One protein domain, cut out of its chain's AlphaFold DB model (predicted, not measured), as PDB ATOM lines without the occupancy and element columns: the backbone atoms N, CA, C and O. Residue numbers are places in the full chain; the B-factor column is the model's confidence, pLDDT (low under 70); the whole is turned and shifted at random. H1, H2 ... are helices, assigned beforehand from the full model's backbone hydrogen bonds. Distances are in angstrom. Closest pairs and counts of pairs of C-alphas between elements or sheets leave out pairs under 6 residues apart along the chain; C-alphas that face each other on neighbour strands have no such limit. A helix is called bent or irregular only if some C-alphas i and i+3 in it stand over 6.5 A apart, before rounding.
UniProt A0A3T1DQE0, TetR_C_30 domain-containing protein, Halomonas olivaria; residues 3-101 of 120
ATOM      1  N   LEU A   3     138.168 162.484 202.691       52.12
ATOM      2  CA  LEU A   3     137.010 162.605 203.582       52.12
ATOM      3  C   LEU A   3     136.062 161.399 203.520       52.12
ATOM      4  O   LEU A   3     135.521 161.028 204.553       52.12
ATOM      5  N   LEU A   4     135.908 160.743 202.363       56.34
ATOM      6  CA  LEU A   4     135.000 159.592 202.237       56.34
ATOM      7  C   LEU A   4     135.518 158.356 202.999       56.34
ATOM      8  O   LEU A   4     134.742 157.645 203.627       56.34
ATOM      9  N   GLY A   5     136.839 158.141 203.004       51.00
ATOM     10  CA  GLY A   5     137.474 157.055 203.760       51.00
ATOM     11  C   GLY A   5     137.446 157.262 205.280       51.00
ATOM     12  O   GLY A   5     137.292 156.299 206.024       51.00
ATOM     13  N   LEU A   6     137.531 158.514 205.751       49.22
ATOM     14  CA  LEU A   6     137.385 158.858 207.176       49.22
ATOM     15  C   LEU A   6     135.920 158.829 207.637       49.22
ATOM     16  O   LEU A   6     135.639 158.411 208.758       49.22
ATOM     17  N   ALA A   7     134.984 159.211 206.765       53.94
ATOM     18  CA  ALA A   7     133.544 159.085 206.996       53.94
ATOM     19  C   ALA A   7     133.089 157.629 207.204       53.94
ATOM     20  O   ALA A   7     132.098 157.393 207.889       53.94
ATOM     21  N   TYR A   8     133.808 156.661 206.623       49.12
ATOM     22  CA  TYR A   8     133.521 155.236 206.789       49.12
ATOM     23  C   TYR A   8     134.091 154.659 208.101       49.12
ATOM     24  O   TYR A   8     133.537 153.700 208.630       49.12
ATOM     25  N   SER A   9     135.173 155.234 208.653       48.22
ATOM     26  CA  SER A   9     135.838 154.739 209.876       48.22
ATOM     27  C   SER A   9     135.407 155.445 211.167       48.22
ATOM     28  O   SER A   9     135.478 154.858 212.245       48.22
ATOM     29  N   GLN A  10     134.930 156.687 211.081       50.47
ATOM     30  CA  GLN A  10     134.323 157.413 212.195       50.47
ATOM     31  C   GLN A  10     132.806 157.286 212.070       50.47
ATOM     32  O   GLN A  10     132.215 157.861 211.159       50.47
ATOM     33  N   ALA A  11     132.158 156.563 212.987       53.34
ATOM     34  CA  ALA A  11     130.700 156.479 213.065       53.34
ATOM     35  C   ALA A  11     130.093 157.835 213.482       53.34
ATOM     36  O   ALA A  11     129.554 158.004 214.575       53.34
ATOM     37  N   GLN A  12     130.182 158.845 212.617       61.84
ATOM     38  CA  GLN A  12     129.515 160.119 212.813       61.84
ATOM     39  C   GLN A  12     128.020 159.916 212.558       61.84
ATOM     40  O   GLN A  12     127.539 160.023 211.431       61.84
ATOM     41  N   GLY A  13     127.252 159.673 213.623       70.81
ATOM     42  CA  GLY A  13     125.790 159.564 213.549       70.81
ATOM     43  C   GLY A  13     125.107 160.796 212.929       70.81
ATOM     44  O   GLY A  13     123.996 160.696 212.419       70.81
ATOM     45  N   HIS A  14     125.772 161.956 212.930       78.75
ATOM     46  CA  HIS A  14     125.338 163.156 212.208       78.75
ATOM     47  C   HIS A  14     125.519 163.019 210.692       78.75
ATOM     48  O   HIS A  14     124.587 163.301 209.948       78.75
ATOM     49  N   LEU A  15     126.665 162.510 210.238       74.88
ATOM     50  CA  LEU A  15     126.931 162.279 208.821       74.88
ATOM     51  C   LEU A  15     126.031 161.182 208.248       74.88
ATOM     52  O   LEU A  15     125.479 161.352 207.168       74.88
ATOM     53  N   ARG A  16     125.803 160.094 208.999       75.19
ATOM     54  CA  ARG A  16     124.836 159.058 208.606       75.19
ATOM     55  C   ARG A  16     123.436 159.644 208.424       75.19
ATOM     56  O   ARG A  16     122.802 159.366 207.414       75.19
ATOM     57  N   ARG A  17     122.964 160.458 209.378       79.75
ATOM     58  CA  ARG A  17     121.652 161.124 209.286       79.75
ATOM     59  C   ARG A  17     121.573 162.068 208.092       79.75
ATOM     60  O   ARG A  17     120.590 162.011 207.370       79.75
ATOM     61  N   TYR A  18     122.613 162.867 207.865       84.94
ATOM     62  CA  TYR A  18     122.693 163.766 206.718       84.94
ATOM     63  C   TYR A  18     122.652 163.001 205.388       84.94
ATOM     64  O   TYR A  18     121.808 163.280 204.548       84.94
ATOM     65  N   ILE A  19     123.489 161.969 205.219       82.12
ATOM     66  CA  ILE A  19     123.486 161.132 204.006       82.12
ATOM     67  C   ILE A  19     122.121 160.468 203.808       82.12
ATOM     68  O   ILE A  19     121.628 160.394 202.687       82.12
ATOM     69  N   GLN A  20     121.497 159.997 204.888       82.94
ATOM     70  CA  GLN A  20     120.178 159.380 204.822       82.94
ATOM     71  C   GLN A  20     119.076 160.386 204.461       82.94
ATOM     72  O   GLN A  20     118.170 160.017 203.723       82.94
ATOM     73  N   GLN A  21     119.153 161.635 204.930       89.56
ATOM     74  CA  GLN A  21     118.220 162.699 204.540       89.56
ATOM     75  C   GLN A  21     118.389 163.113 203.077       89.56
ATOM     76  O   GLN A  21     117.403 163.182 202.356       89.56
ATOM     77  N   GLU A  22     119.621 163.353 202.631       91.69
ATOM     78  CA  GLU A  22     119.877 163.899 201.292       91.69
ATOM     79  C   GLU A  22     119.810 162.837 200.184       91.69
ATOM     80  O   GLU A  22     119.415 163.127 199.057       91.69
ATOM     81  N   TYR A  23     120.202 161.594 200.486       88.62
ATOM     82  CA  TYR A  23     120.382 160.540 199.478       88.62
ATOM     83  C   TYR A  23     119.594 159.260 199.767       88.62
ATOM     84  O   TYR A  23     119.658 158.315 198.974       88.62
ATOM     85  N   GLY A  24     118.844 159.198 200.872       88.06
ATOM     86  CA  GLY A  24     118.106 158.000 201.283       88.06
ATOM     87  C   GLY A  24     117.098 157.522 200.242       88.06
ATOM     88  O   GLY A  24     117.025 156.322 199.972       88.06
ATOM     89  N   ASP A  25     116.385 158.443 199.596       92.25
ATOM     90  CA  ASP A  25     115.390 158.113 198.570       92.25
ATOM     91  C   ASP A  25     116.033 157.474 197.334       92.25
ATOM     92  O   ASP A  25     115.571 156.446 196.829       92.25
ATOM     93  N   VAL A  26     117.149 158.045 196.872       93.62
ATOM     94  CA  VAL A  26     117.917 157.513 195.739       93.62
ATOM     95  C   VAL A  26     118.484 156.141 196.084       93.62
ATOM     96  O   VAL A  26     118.375 155.213 195.280       93.62
ATOM     97  N   PHE A  27     119.043 155.993 197.286       87.38
ATOM     98  CA  PHE A  27     119.577 154.722 197.760       87.38
ATOM     99  C   PHE A  27     118.488 153.647 197.823       87.38
ATOM    100  O   PHE A  27     118.688 152.549 197.313       87.38
ATOM    101  N   THR A  28     117.313 153.983 198.358       91.06
ATOM    102  CA  THR A  28     116.164 153.071 198.463       91.06
ATOM    103  C   THR A  28     115.667 152.642 197.085       91.06
ATOM    104  O   THR A  28     115.454 151.460 196.829       91.06
ATOM    105  N   ARG A  29     115.531 153.585 196.145       94.81
ATOM    106  CA  ARG A  29     115.140 153.261 194.768       94.81
ATOM    107  C   ARG A  29     116.165 152.351 194.092       94.81
ATOM    108  O   ARG A  29     115.784 151.431 193.370       94.81
ATOM    109  N   PHE A  30     117.452 152.608 194.305       92.56
ATOM    110  CA  PHE A  30     118.526 151.787 193.760       92.56
ATOM    111  C   PHE A  30     118.494 150.364 194.326       92.56
ATOM    112  O   PHE A  30     118.489 149.408 193.551       92.56
ATOM    113  N   THR A  31     118.419 150.200 195.649       91.56
ATOM    114  CA  THR A  31     118.403 148.870 196.277       91.56
ATOM    115  C   THR A  31     117.168 148.062 195.888       91.56
ATOM    116  O   THR A  31     117.287 146.860 195.653       91.56
ATOM    117  N   GLU A  32     116.012 148.705 195.711       94.62
ATOM    118  CA  GLU A  32     114.803 148.055 195.193       94.62
ATOM    119  C   GLU A  32     114.960 147.571 193.744       94.62
ATOM    120  O   GLU A  32     114.521 146.472 193.402       94.62
ATOM    121  N   LEU A  33     115.629 148.339 192.879       95.50
ATOM    122  CA  LEU A  33     115.935 147.887 191.516       95.50
ATOM    123  C   LEU A  33     116.915 146.709 191.516       95.50
ATOM    124  O   LEU A  33     116.703 145.746 190.782       95.50
ATOM    125  N   VAL A  34     117.945 146.746 192.367       93.81
ATOM    126  CA  VAL A  34     118.886 145.624 192.520       93.81
ATOM    127  C   VAL A  34     118.158 144.380 193.022       93.81
ATOM    128  O   VAL A  34     118.385 143.291 192.500       93.81
ATOM    129  N   ARG A  35     117.243 144.525 193.981       94.19
ATOM    130  CA  ARG A  35     116.410 143.427 194.481       94.19
ATOM    131  C   ARG A  35     115.543 142.817 193.384       94.19
ATOM    132  O   ARG A  35     115.525 141.600 193.246       94.19
ATOM    133  N   LYS A  36     114.897 143.641 192.555       95.69
ATOM    134  CA  LYS A  36     114.134 143.165 191.386       95.69
ATOM    135  C   LYS A  36     115.008 142.448 190.357       95.69
ATOM    136  O   LYS A  36     114.540 141.508 189.728       95.69
ATOM    137  N   ALA A  37     116.255 142.881 190.189       94.62
ATOM    138  CA  ALA A  37     117.213 142.252 189.282       94.62
ATOM    139  C   ALA A  37     117.855 140.973 189.855       94.62
ATOM    140  O   ALA A  37     118.456 140.215 189.102       94.62
ATOM    141  N   THR A  38     117.744 140.732 191.167       94.75
ATOM    142  CA  THR A  38     118.358 139.590 191.872       94.75
ATOM    143  C   THR A  38     117.346 138.873 192.780       94.75
ATOM    144  O   THR A  38     117.556 138.788 193.996       94.75
ATOM    145  N   PRO A  39     116.223 138.376 192.225       93.31
ATOM    146  CA  PRO A  39     115.137 137.803 193.020       93.31
ATOM    147  C   PRO A  39     115.561 136.552 193.802       93.31
ATOM    148  O   PRO A  39     115.100 136.358 194.921       93.31
ATOM    149  N   ASP A  40     116.482 135.757 193.254       91.31
ATOM    150  CA  ASP A  40     116.940 134.495 193.852       91.31
ATOM    151  C   ASP A  40     118.026 134.682 194.925       91.31
ATOM    152  O   ASP A  40     118.451 133.723 195.570       91.31
ATOM    153  N   LEU A  41     118.502 135.917 195.116       93.94
ATOM    154  CA  LEU A  41     119.561 136.229 196.065       93.94
ATOM    155  C   LEU A  41     118.966 136.528 197.452       93.94
ATOM    156  O   LEU A  41     118.164 137.461 197.566       93.94
ATOM    157  N   PRO A  42     119.373 135.823 198.525       93.94
ATOM    158  CA  PRO A  42     118.931 136.135 199.880       93.94
ATOM    159  C   PRO A  42     119.263 137.579 200.273       93.94
ATOM    160  O   PRO A  42     120.343 138.084 199.963       93.94
ATOM    161  N   ASP A  43     118.368 138.241 201.011       90.62
ATOM    162  CA  ASP A  43     118.523 139.661 201.359       90.62
ATOM    163  C   ASP A  43     119.819 139.953 202.130       90.62
ATOM    164  O   ASP A  43     120.490 140.952 201.860       90.62
ATOM    165  N   ALA A  44     120.209 139.062 203.048       92.31
ATOM    166  CA  ALA A  44     121.457 139.186 203.801       92.31
ATOM    167  C   ALA A  44     122.696 139.104 202.891       92.31
ATOM    168  O   ALA A  44     123.641 139.871 203.054       92.31
ATOM    169  N   GLU A  45     122.678 138.219 201.898       94.50
ATOM    170  CA  GLU A  45     123.770 138.097 200.932       94.50
ATOM    171  C   GLU A  45     123.820 139.324 200.011       94.50
ATOM    172  O   GLU A  45     124.886 139.895 199.778       94.50
ATOM    173  N   ARG A  46     122.657 139.809 199.553       94.38
ATOM    174  CA  ARG A  46     122.559 141.051 198.771       94.38
ATOM    175  C   ARG A  46     123.121 142.243 199.545       94.38
ATOM    176  O   ARG A  46     123.843 143.053 198.964       94.38
ATOM    177  N   PHE A  47     122.825 142.338 200.843       92.56
ATOM    178  CA  PHE A  47     123.388 143.358 201.728       92.56
ATOM    179  C   PHE A  47     124.920 143.328 201.699       92.56
ATOM    180  O   PHE A  47     125.536 144.364 201.447       92.56
ATOM    181  N   TRP A  48     125.540 142.160 201.882       94.75
ATOM    182  CA  TRP A  48     127.000 142.037 201.861       94.75
ATOM    183  C   TRP A  48     127.599 142.369 200.494       94.75
ATOM    184  O   TRP A  48     128.518 143.185 200.419       94.75
ATOM    185  N   ARG A  49     127.034 141.839 199.402       95.88
ATOM    186  CA  ARG A  49     127.503 142.137 198.036       95.88
ATOM    187  C   ARG A  49     127.438 143.625 197.715       95.88
ATOM    188  O   ARG A  49     128.386 144.167 197.153       95.88
ATOM    189  N   LEU A  50     126.366 144.311 198.120       93.12
ATOM    190  CA  LEU A  50     126.249 145.764 197.971       93.12
ATOM    191  C   LEU A  50     127.359 146.513 198.718       93.12
ATOM    192  O   LEU A  50     127.935 147.442 198.154       93.12
ATOM    193  N   HIS A  51     127.708 146.093 199.936       91.31
ATOM    194  CA  HIS A  51     128.798 146.709 200.697       91.31
ATOM    195  C   HIS A  51     130.174 146.423 200.090       91.31
ATOM    196  O   HIS A  51     131.007 147.328 200.040       91.31
ATOM    197  N   PHE A  52     130.414 145.215 199.573       94.38
ATOM    198  CA  PHE A  52     131.663 144.891 198.876       94.38
ATOM    199  C   PHE A  52     131.844 145.749 197.627       94.38
ATOM    200  O   PHE A  52     132.870 146.411 197.475       94.38
ATOM    201  N   MET A  53     130.819 145.811 196.774       93.94
ATOM    202  CA  MET A  53     130.839 146.634 195.566       93.94
ATOM    203  C   MET A  53     131.016 148.119 195.891       93.94
ATOM    204  O   MET A  53     131.817 148.799 195.249       93.94
ATOM    205  N   LEU A  54     130.309 148.623 196.909       90.44
ATOM    206  CA  LEU A  54     130.458 150.002 197.367       90.44
ATOM    207  C   LEU A  54     131.890 150.276 197.842       90.44
ATOM    208  O   LEU A  54     132.470 151.287 197.457       90.44
ATOM    209  N   GLY A  55     132.485 149.362 198.613       88.62
ATOM    210  CA  GLY A  55     133.879 149.449 199.045       88.62
ATOM    211  C   GLY A  55     134.852 149.518 197.867       88.62
ATOM    212  O   GLY A  55     135.702 150.407 197.832       88.62
ATOM    213  N   THR A  56     134.688 148.651 196.863       92.94
ATOM    214  CA  THR A  56     135.495 148.675 195.633       92.94
ATOM    215  C   THR A  56     135.389 150.019 194.915       92.94
ATOM    216  O   THR A  56     136.411 150.596 194.541       92.94
ATOM    217  N   VAL A  57     134.176 150.552 194.749       90.75
ATOM    218  CA  VAL A  57     133.947 151.844 194.082       90.75
ATOM    219  C   VAL A  57     134.550 152.998 194.885       90.75
ATOM    220  O   VAL A  57     135.256 153.832 194.323       90.75
ATOM    221  N   ILE A  58     134.332 153.037 196.203       88.12
ATOM    222  CA  ILE A  58     134.886 154.077 197.079       88.12
ATOM    223  C   ILE A  58     136.412 154.052 197.041       88.12
ATOM    224  O   ILE A  58     137.026 155.106 196.873       88.12
ATOM    225  N   PHE A  59     137.022 152.874 197.179       87.62
ATOM    226  CA  PHE A  59     138.473 152.716 197.168       87.62
ATOM    227  C   PHE A  59     139.072 153.183 195.839       87.62
ATOM    228  O   PHE A  59     139.955 154.039 195.825       87.62
ATOM    229  N   THR A  60     138.553 152.668 194.724       91.00
ATOM    230  CA  THR A  60     139.104 152.957 193.393       91.00
ATOM    231  C   THR A  60     138.913 154.409 192.975       91.00
ATOM    232  O   THR A  60     139.831 154.992 192.410       91.00
ATOM    233  N   LEU A  61     137.773 155.032 193.293       88.50
ATOM    234  CA  LEU A  61     137.552 156.448 192.992       88.50
ATOM    235  C   LEU A  61     138.331 157.375 193.929       88.50
ATOM    236  O   LEU A  61     138.857 158.392 193.483       88.50
ATOM    237  N   SER A  62     138.432 157.040 195.219       88.06
ATOM    238  CA  SER A  62     139.166 157.875 196.183       88.06
ATOM    239  C   SER A  62     140.679 157.789 195.996       88.06
ATOM    240  O   SER A  62     141.376 158.757 196.294       88.06
ATOM    241  N   GLY A  63     141.178 156.643 195.519       89.69
ATOM    242  CA  GLY A  63     142.589 156.374 195.241       89.69
ATOM    243  C   GLY A  63     142.978 156.485 193.765       89.69
ATOM    244  O   GLY A  63     144.067 156.044 193.410       89.69
ATOM    245  N   LEU A  64     142.113 157.039 192.906       91.38
ATOM    246  CA  LEU A  64     142.312 157.028 191.454       91.38
ATOM    247  C   LEU A  64     143.641 157.655 191.026       91.38
ATOM    248  O   LEU A  64     144.309 157.101 190.164       91.38
ATOM    249  N   ASP A  65     144.040 158.778 191.619       92.00
ATOM    250  CA  ASP A  65     145.282 159.452 191.225       92.00
ATOM    251  C   ASP A  65     146.513 158.586 191.532       92.00
ATOM    252  O   ASP A  65     147.360 158.393 190.669       92.00
ATOM    253  N   ALA A  66     146.549 157.932 192.697       93.56
ATOM    254  CA  ALA A  66     147.620 156.989 193.019       93.56
ATOM    255  C   ALA A  66     147.610 155.761 192.089       93.56
ATOM    256  O   ALA A  66     148.662 155.290 191.666       93.56
ATOM    257  N   LEU A  67     146.425 155.242 191.746       93.19
ATOM    258  CA  LEU A  67     146.296 154.134 190.796       93.19
ATOM    259  C   LEU A  67     146.730 154.533 189.379       93.19
ATOM    260  O   LEU A  67     147.304 153.704 188.681       93.19
ATOM    261  N   ARG A  68     146.489 155.780 188.963       94.38
ATOM    262  CA  ARG A  68     146.978 156.333 187.692       94.38
ATOM    263  C   ARG A  68     148.492 156.419 187.667       94.38
ATOM    264  O   ARG A  68     149.081 155.987 186.688       94.38
ATOM    265  N   ASP A  69     149.103 156.910 188.740       95.00
ATOM    266  CA  ASP A  69     150.561 157.004 188.830       95.00
ATOM    267  C   ASP A  69     151.216 155.618 188.715       95.00
ATOM    268  O   ASP A  69     152.210 155.452 188.010       95.00
ATOM    269  N   ILE A  70     150.629 154.601 189.360       94.94
ATOM    270  CA  ILE A  70     151.074 153.203 189.247       94.94
ATOM    271  C   ILE A  70     150.858 152.676 187.821       94.94
ATOM    272  O   ILE A  70     151.769 152.087 187.244       94.94
ATOM    273  N   ALA A  71     149.674 152.897 187.241       95.19
ATOM    274  CA  ALA A  71     149.345 152.451 185.887       95.19
ATOM    275  C   ALA A  71     150.293 153.047 184.836       95.19
ATOM    276  O   ALA A  71     150.784 152.332 183.964       95.19
ATOM    277  N   GLU A  72     150.612 154.332 184.951       96.25
ATOM    278  CA  GLU A  72     151.526 155.008 184.038       96.25
ATOM    279  C   GLU A  72     152.969 154.523 184.209       96.25
ATOM    280  O   GLU A  72     153.667 154.260 183.229       96.25
ATOM    281  N   LYS A  73     153.429 154.384 185.454       96.75
ATOM    282  CA  LYS A  73     154.811 153.998 185.744       96.75
ATOM    283  C   LYS A  73     155.108 152.547 185.365       96.75
ATOM    284  O   LYS A  73     156.160 152.280 184.789       96.75
ATOM    285  N   ASP A  74     154.205 151.636 185.711       97.25
ATOM    286  CA  ASP A  74     154.457 150.196 185.622       97.25
ATOM    287  C   ASP A  74     153.891 149.587 184.328       97.25
ATOM    288  O   ASP A  74     154.386 148.558 183.867       97.25
ATOM    289  N   TYR A  75     152.877 150.222 183.725       95.00
ATOM    290  CA  TYR A  75     152.172 149.710 182.541       95.00
ATOM    291  C   TYR A  75     152.087 150.713 181.379       95.00
ATOM    292  O   TYR A  75     151.547 150.358 180.332       95.00
ATOM    293  N   HIS A  76     152.614 151.937 181.532       95.19
ATOM    294  CA  HIS A  76     152.527 153.011 180.531       95.19
ATOM    295  C   HIS A  76     151.086 153.302 180.079       95.19
ATOM    296  O   HIS A  76     150.828 153.585 178.905       95.19
ATOM    297  N   GLU A  77     150.133 153.178 181.010       94.69
ATOM    298  CA  GLU A  77     148.712 153.383 180.747       94.69
ATOM    299  C   GLU A  77     148.177 154.664 181.401       94.69
ATOM    300  O   GLU A  77     148.075 154.781 182.624       94.69
ATOM    301  N   GLN A  78     147.676 155.572 180.561       91.69
ATOM    302  CA  GLN A  78     146.933 156.755 180.986       91.69
ATOM    303  C   GLN A  78     145.452 156.418 181.202       91.69
ATOM    304  O   GLN A  78     144.672 156.301 180.255       91.69
ATOM    305  N   VAL A  79     145.039 156.290 182.463       91.50
ATOM    306  CA  VAL A  79     143.674 155.868 182.821       91.50
ATOM    307  C   VAL A  79     142.749 157.068 183.039       91.50
ATOM    308  O   VAL A  79     142.915 157.854 183.977       91.50
ATOM    309  N   SER A  80     141.686 157.205 182.243       92.06
ATOM    310  CA  SER A  80     140.623 158.180 182.533       92.06
ATOM    311  C   SER A  80     139.600 157.636 183.548       92.06
ATOM    312  O   SER A  80     139.473 156.429 183.746       92.06
ATOM    313  N   VAL A  81     138.794 158.516 184.161       90.44
ATOM    314  CA  VAL A  81     137.653 158.089 185.007       90.44
ATOM    315  C   VAL A  81     136.697 157.191 184.215       90.44
ATOM    316  O   VAL A  81     136.152 156.227 184.745       90.44
ATOM    317  N   ARG A  82     136.506 157.481 182.924       92.81
ATOM    318  CA  ARG A  82     135.649 156.680 182.046       92.81
ATOM    319  C   ARG A  82     136.204 155.268 181.870       92.81
ATOM    320  O   ARG A  82     135.428 154.315 181.884       92.81
ATOM    321  N   ASP A  83     137.515 155.134 181.723       92.88
ATOM    322  CA  ASP A  83     138.162 153.829 181.564       92.88
ATOM    323  C   ASP A  83     138.113 153.033 182.864       92.88
ATOM    324  O   ASP A  83     137.792 151.846 182.839       92.88
ATOM    325  N   LEU A  84     138.287 153.705 184.008       91.50
ATOM    326  CA  LEU A  84     138.062 153.094 185.313       91.50
ATOM    327  C   LEU A  84     136.632 152.546 185.437       91.50
ATOM    328  O   LEU A  84     136.456 151.389 185.803       91.50
ATOM    329  N   VAL A  85     135.609 153.340 185.102       92.19
ATOM    330  CA  VAL A  85     134.204 152.897 185.173       92.19
ATOM    331  C   VAL A  85     133.954 151.695 184.257       92.19
ATOM    332  O   VAL A  85     133.299 150.740 184.672       92.19
ATOM    333  N   ARG A  86     134.510 151.695 183.038       94.38
ATOM    334  CA  ARG A  86     134.409 150.554 182.109       94.38
ATOM    335  C   ARG A  86     135.046 149.285 182.668       94.38
ATOM    336  O   ARG A  86     134.496 148.209 182.464       94.38
ATOM    337  N   ARG A  87     136.177 149.406 183.369       93.44
ATOM    338  CA  ARG A  87     136.872 148.283 184.020       93.44
ATOM    339  C   ARG A  87     136.135 147.801 185.274       93.44
ATOM    340  O   ARG A  87     136.063 146.602 185.513       93.44
ATOM    341  N   LEU A  88     135.552 148.718 186.047       93.88
ATOM    342  CA  LEU A  88     134.801 148.405 187.266       93.88
ATOM    343  C   LEU A  88     133.478 147.695 186.986       93.88
ATOM    344  O   LEU A  88     133.112 146.790 187.728       93.88
ATOM    345  N   LEU A  89     132.760 148.091 185.934       93.62
ATOM    346  CA  LEU A  89     131.433 147.557 185.630       93.62
ATOM    347  C   LEU A  89     131.377 146.014 185.596       93.62
ATOM    348  O   LEU A  89     130.583 145.457 186.354       93.62
ATOM    349  N   PRO A  90     132.197 145.296 184.799       95.62
ATOM    350  CA  PRO A  90     132.155 143.835 184.773       95.62
ATOM    351  C   PRO A  90     132.542 143.205 186.118       95.62
ATOM    352  O   PRO A  90     131.975 142.178 186.480       95.62
ATOM    353  N   VAL A  91     133.443 143.826 186.887       95.06
ATOM    354  CA  VAL A  91     133.850 143.338 188.218       95.06
ATOM    355  C   VAL A  91     132.683 143.404 189.202       95.06
ATOM    356  O   VAL A  91     132.385 142.429 189.883       95.06
ATOM    357  N   VAL A  92     131.990 144.541 189.245       94.06
ATOM    358  CA  VAL A  92     130.835 144.773 190.124       94.06
ATOM    359  C   VAL A  92     129.669 143.856 189.732       94.06
ATOM    360  O   VAL A  92     129.052 143.231 190.592       94.06
ATOM    361  N   VAL A  93     129.407 143.697 188.431       93.81
ATOM    362  CA  VAL A  93     128.373 142.776 187.932       93.81
ATOM    363  C   VAL A  93     128.702 141.326 188.289       93.81
ATOM    364  O   VAL A  93     127.823 140.605 188.761       93.81
ATOM    365  N   ALA A  94     129.951 140.891 188.111       94.81
ATOM    366  CA  ALA A  94     130.375 139.546 188.490       94.81
ATOM    367  C   ALA A  94     130.271 139.326 190.005       94.81
ATOM    368  O   ALA A  94     129.776 138.288 190.432       94.81
ATOM    369  N   ALA A  95     130.651 140.315 190.819       93.75
ATOM    370  CA  ALA A  95     130.524 140.246 192.273       93.75
ATOM    371  C   ALA A  95     129.062 140.081 192.721       93.75
ATOM    372  O   ALA A  95     128.776 139.269 193.599       93.75
ATOM    373  N   MET A  96     128.122 140.792 192.088       94.31
ATOM    374  CA  MET A  96     126.691 140.626 192.371       94.31
ATOM    375  C   MET A  96     126.161 139.246 191.958       94.31
ATOM    376  O   MET A  96     125.262 138.731 192.615       94.31
ATOM    377  N   ASN A  97     126.729 138.628 190.920       93.19
ATOM    378  CA  ASN A  97     126.314 137.319 190.398       93.19
ATOM    379  C   ASN A  97     127.181 136.147 190.886       93.19
ATOM    380  O   ASN A  97     127.049 135.036 190.376       93.19
ATOM    381  N   ALA A  98     128.068 136.369 191.856       94.38
ATOM    382  CA  ALA A  98     128.917 135.316 192.399       94.38
ATOM    383  C   ALA A  98     128.073 134.136 192.936       94.38
ATOM    384  O   ALA A  98     126.941 134.349 193.390       94.38
ATOM    385  N   PRO A  99     128.587 132.898 192.923       93.00
ATOM    386  CA  PRO A  99     127.886 131.771 193.532       93.00
ATOM    387  C   PRO A  99     127.600 132.042 195.013       93.00
ATOM    388  O   PRO A  99     128.297 132.827 195.663       93.00
ATOM    389  N   LEU A 100     126.539 131.431 195.539       90.94
ATOM    390  CA  LEU A 100     126.254 131.526 196.966       90.94
ATOM    391  C   LEU A 100     127.374 130.831 197.758       90.94
ATOM    392  O   LEU A 100     127.885 129.796 197.327       90.94
ATOM    393  N   PRO A 101     127.766 131.368 198.922       84.31
ATOM    394  CA  PRO A 101     128.602 130.637 199.864       84.31
ATOM    395  C   PRO A 101     127.960 129.284 200.207       84.31
ATOM    396  O   PRO A 101     126.762 129.230 200.483       84.31
TER     397      PRO A 101
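What this domain is: This is residues 3 to 101 of the 120 residues of the protein "TetR_C_30 domain-containing protein" of Halomonas olivaria (UniProt A0A3T1DQE0). Two helices, H3 and H5, lie side by side and run opposite ways, and the long bent helix H2 stands crosswise near the end where H3 begins and H5 ends. At the other end of the pair H4 turns off and the chain folds back into H5, while little H1 reaches from H2 to the last turns of H3, so that H1, H2 and H3 make an open frame with few contacts. The printed part has 99 residues with five named helices, H1 to H5 in order, and no named strand; its class is all helix. It is loose, with a radius of gyration of the C-alphas of 16.0 A, and spans 42 by 36 by 23 A.

How they stand to each other: Start at the longest helix, H2, residues 13 to 37. By its hydrogen bonds it was assigned as one helix, but it is bent: C-alphas 22 and 25 are 7.8 A apart, and its arms H2a, residues 13 to 22, and H2b, residues 25 to 37, are about perpendicular at 76 degrees. H2b is close to but not clearly touching H3, residues 43 to 62; their closest C-alphas, of Arg 35 and Arg 46, are 7.9 A apart, at a steep tilt of 59 degrees. From H3 look to H5, residues 81 to 96: they touch, closest at the C-alphas of Met 53 and Val 92, 5.8 A, at a shallow tilt of 19 degrees, opposite ways. H5 has a kink of 30 degrees near residue 88 and is only just irregular, with C-alphas 87 and 90 6.53 A apart. H1, residues 3 to 9, touches H3 at residues 58 to 62 alone; the closest C-alphas, of Leu 4 and Ser 62, are 7.5 A apart. H4, residues 64 to 75, and H5 are near each other, their closest C-alphas 8.0 A apart. H2b and H5 are apart. Every O i to N i+4 pair is within hydrogen-bond range in H2a, H2b, H3 and H4, against 2 of 3 in H1 and 10 of 12 in H5.

Where its parts are: Find C-alpha 25 at (115.390, 158.113, 198.570); from there H2b runs 18.5 A to residue 37, while H2a before it measures 14.3 A. C-alpha 43 at (118.523, 139.661, 201.359) begins H3, 28.0 A long. H4 measures 15.2 A and H1 10.1 A. H5 runs 21.9 A and ends at C-alpha 96, (126.691, 140.626, 192.371).

The domain as a whole: Look for the two C-alphas farthest apart at Pro 39 and Lys 73, 43.5 A. Residues 9 to 14 and 21 to 26 stand free. The printed part has no cut, and its four links between helices are tight. Mean pLDDT of the printed part is 87.6, but residues 3 to 12 are under 70.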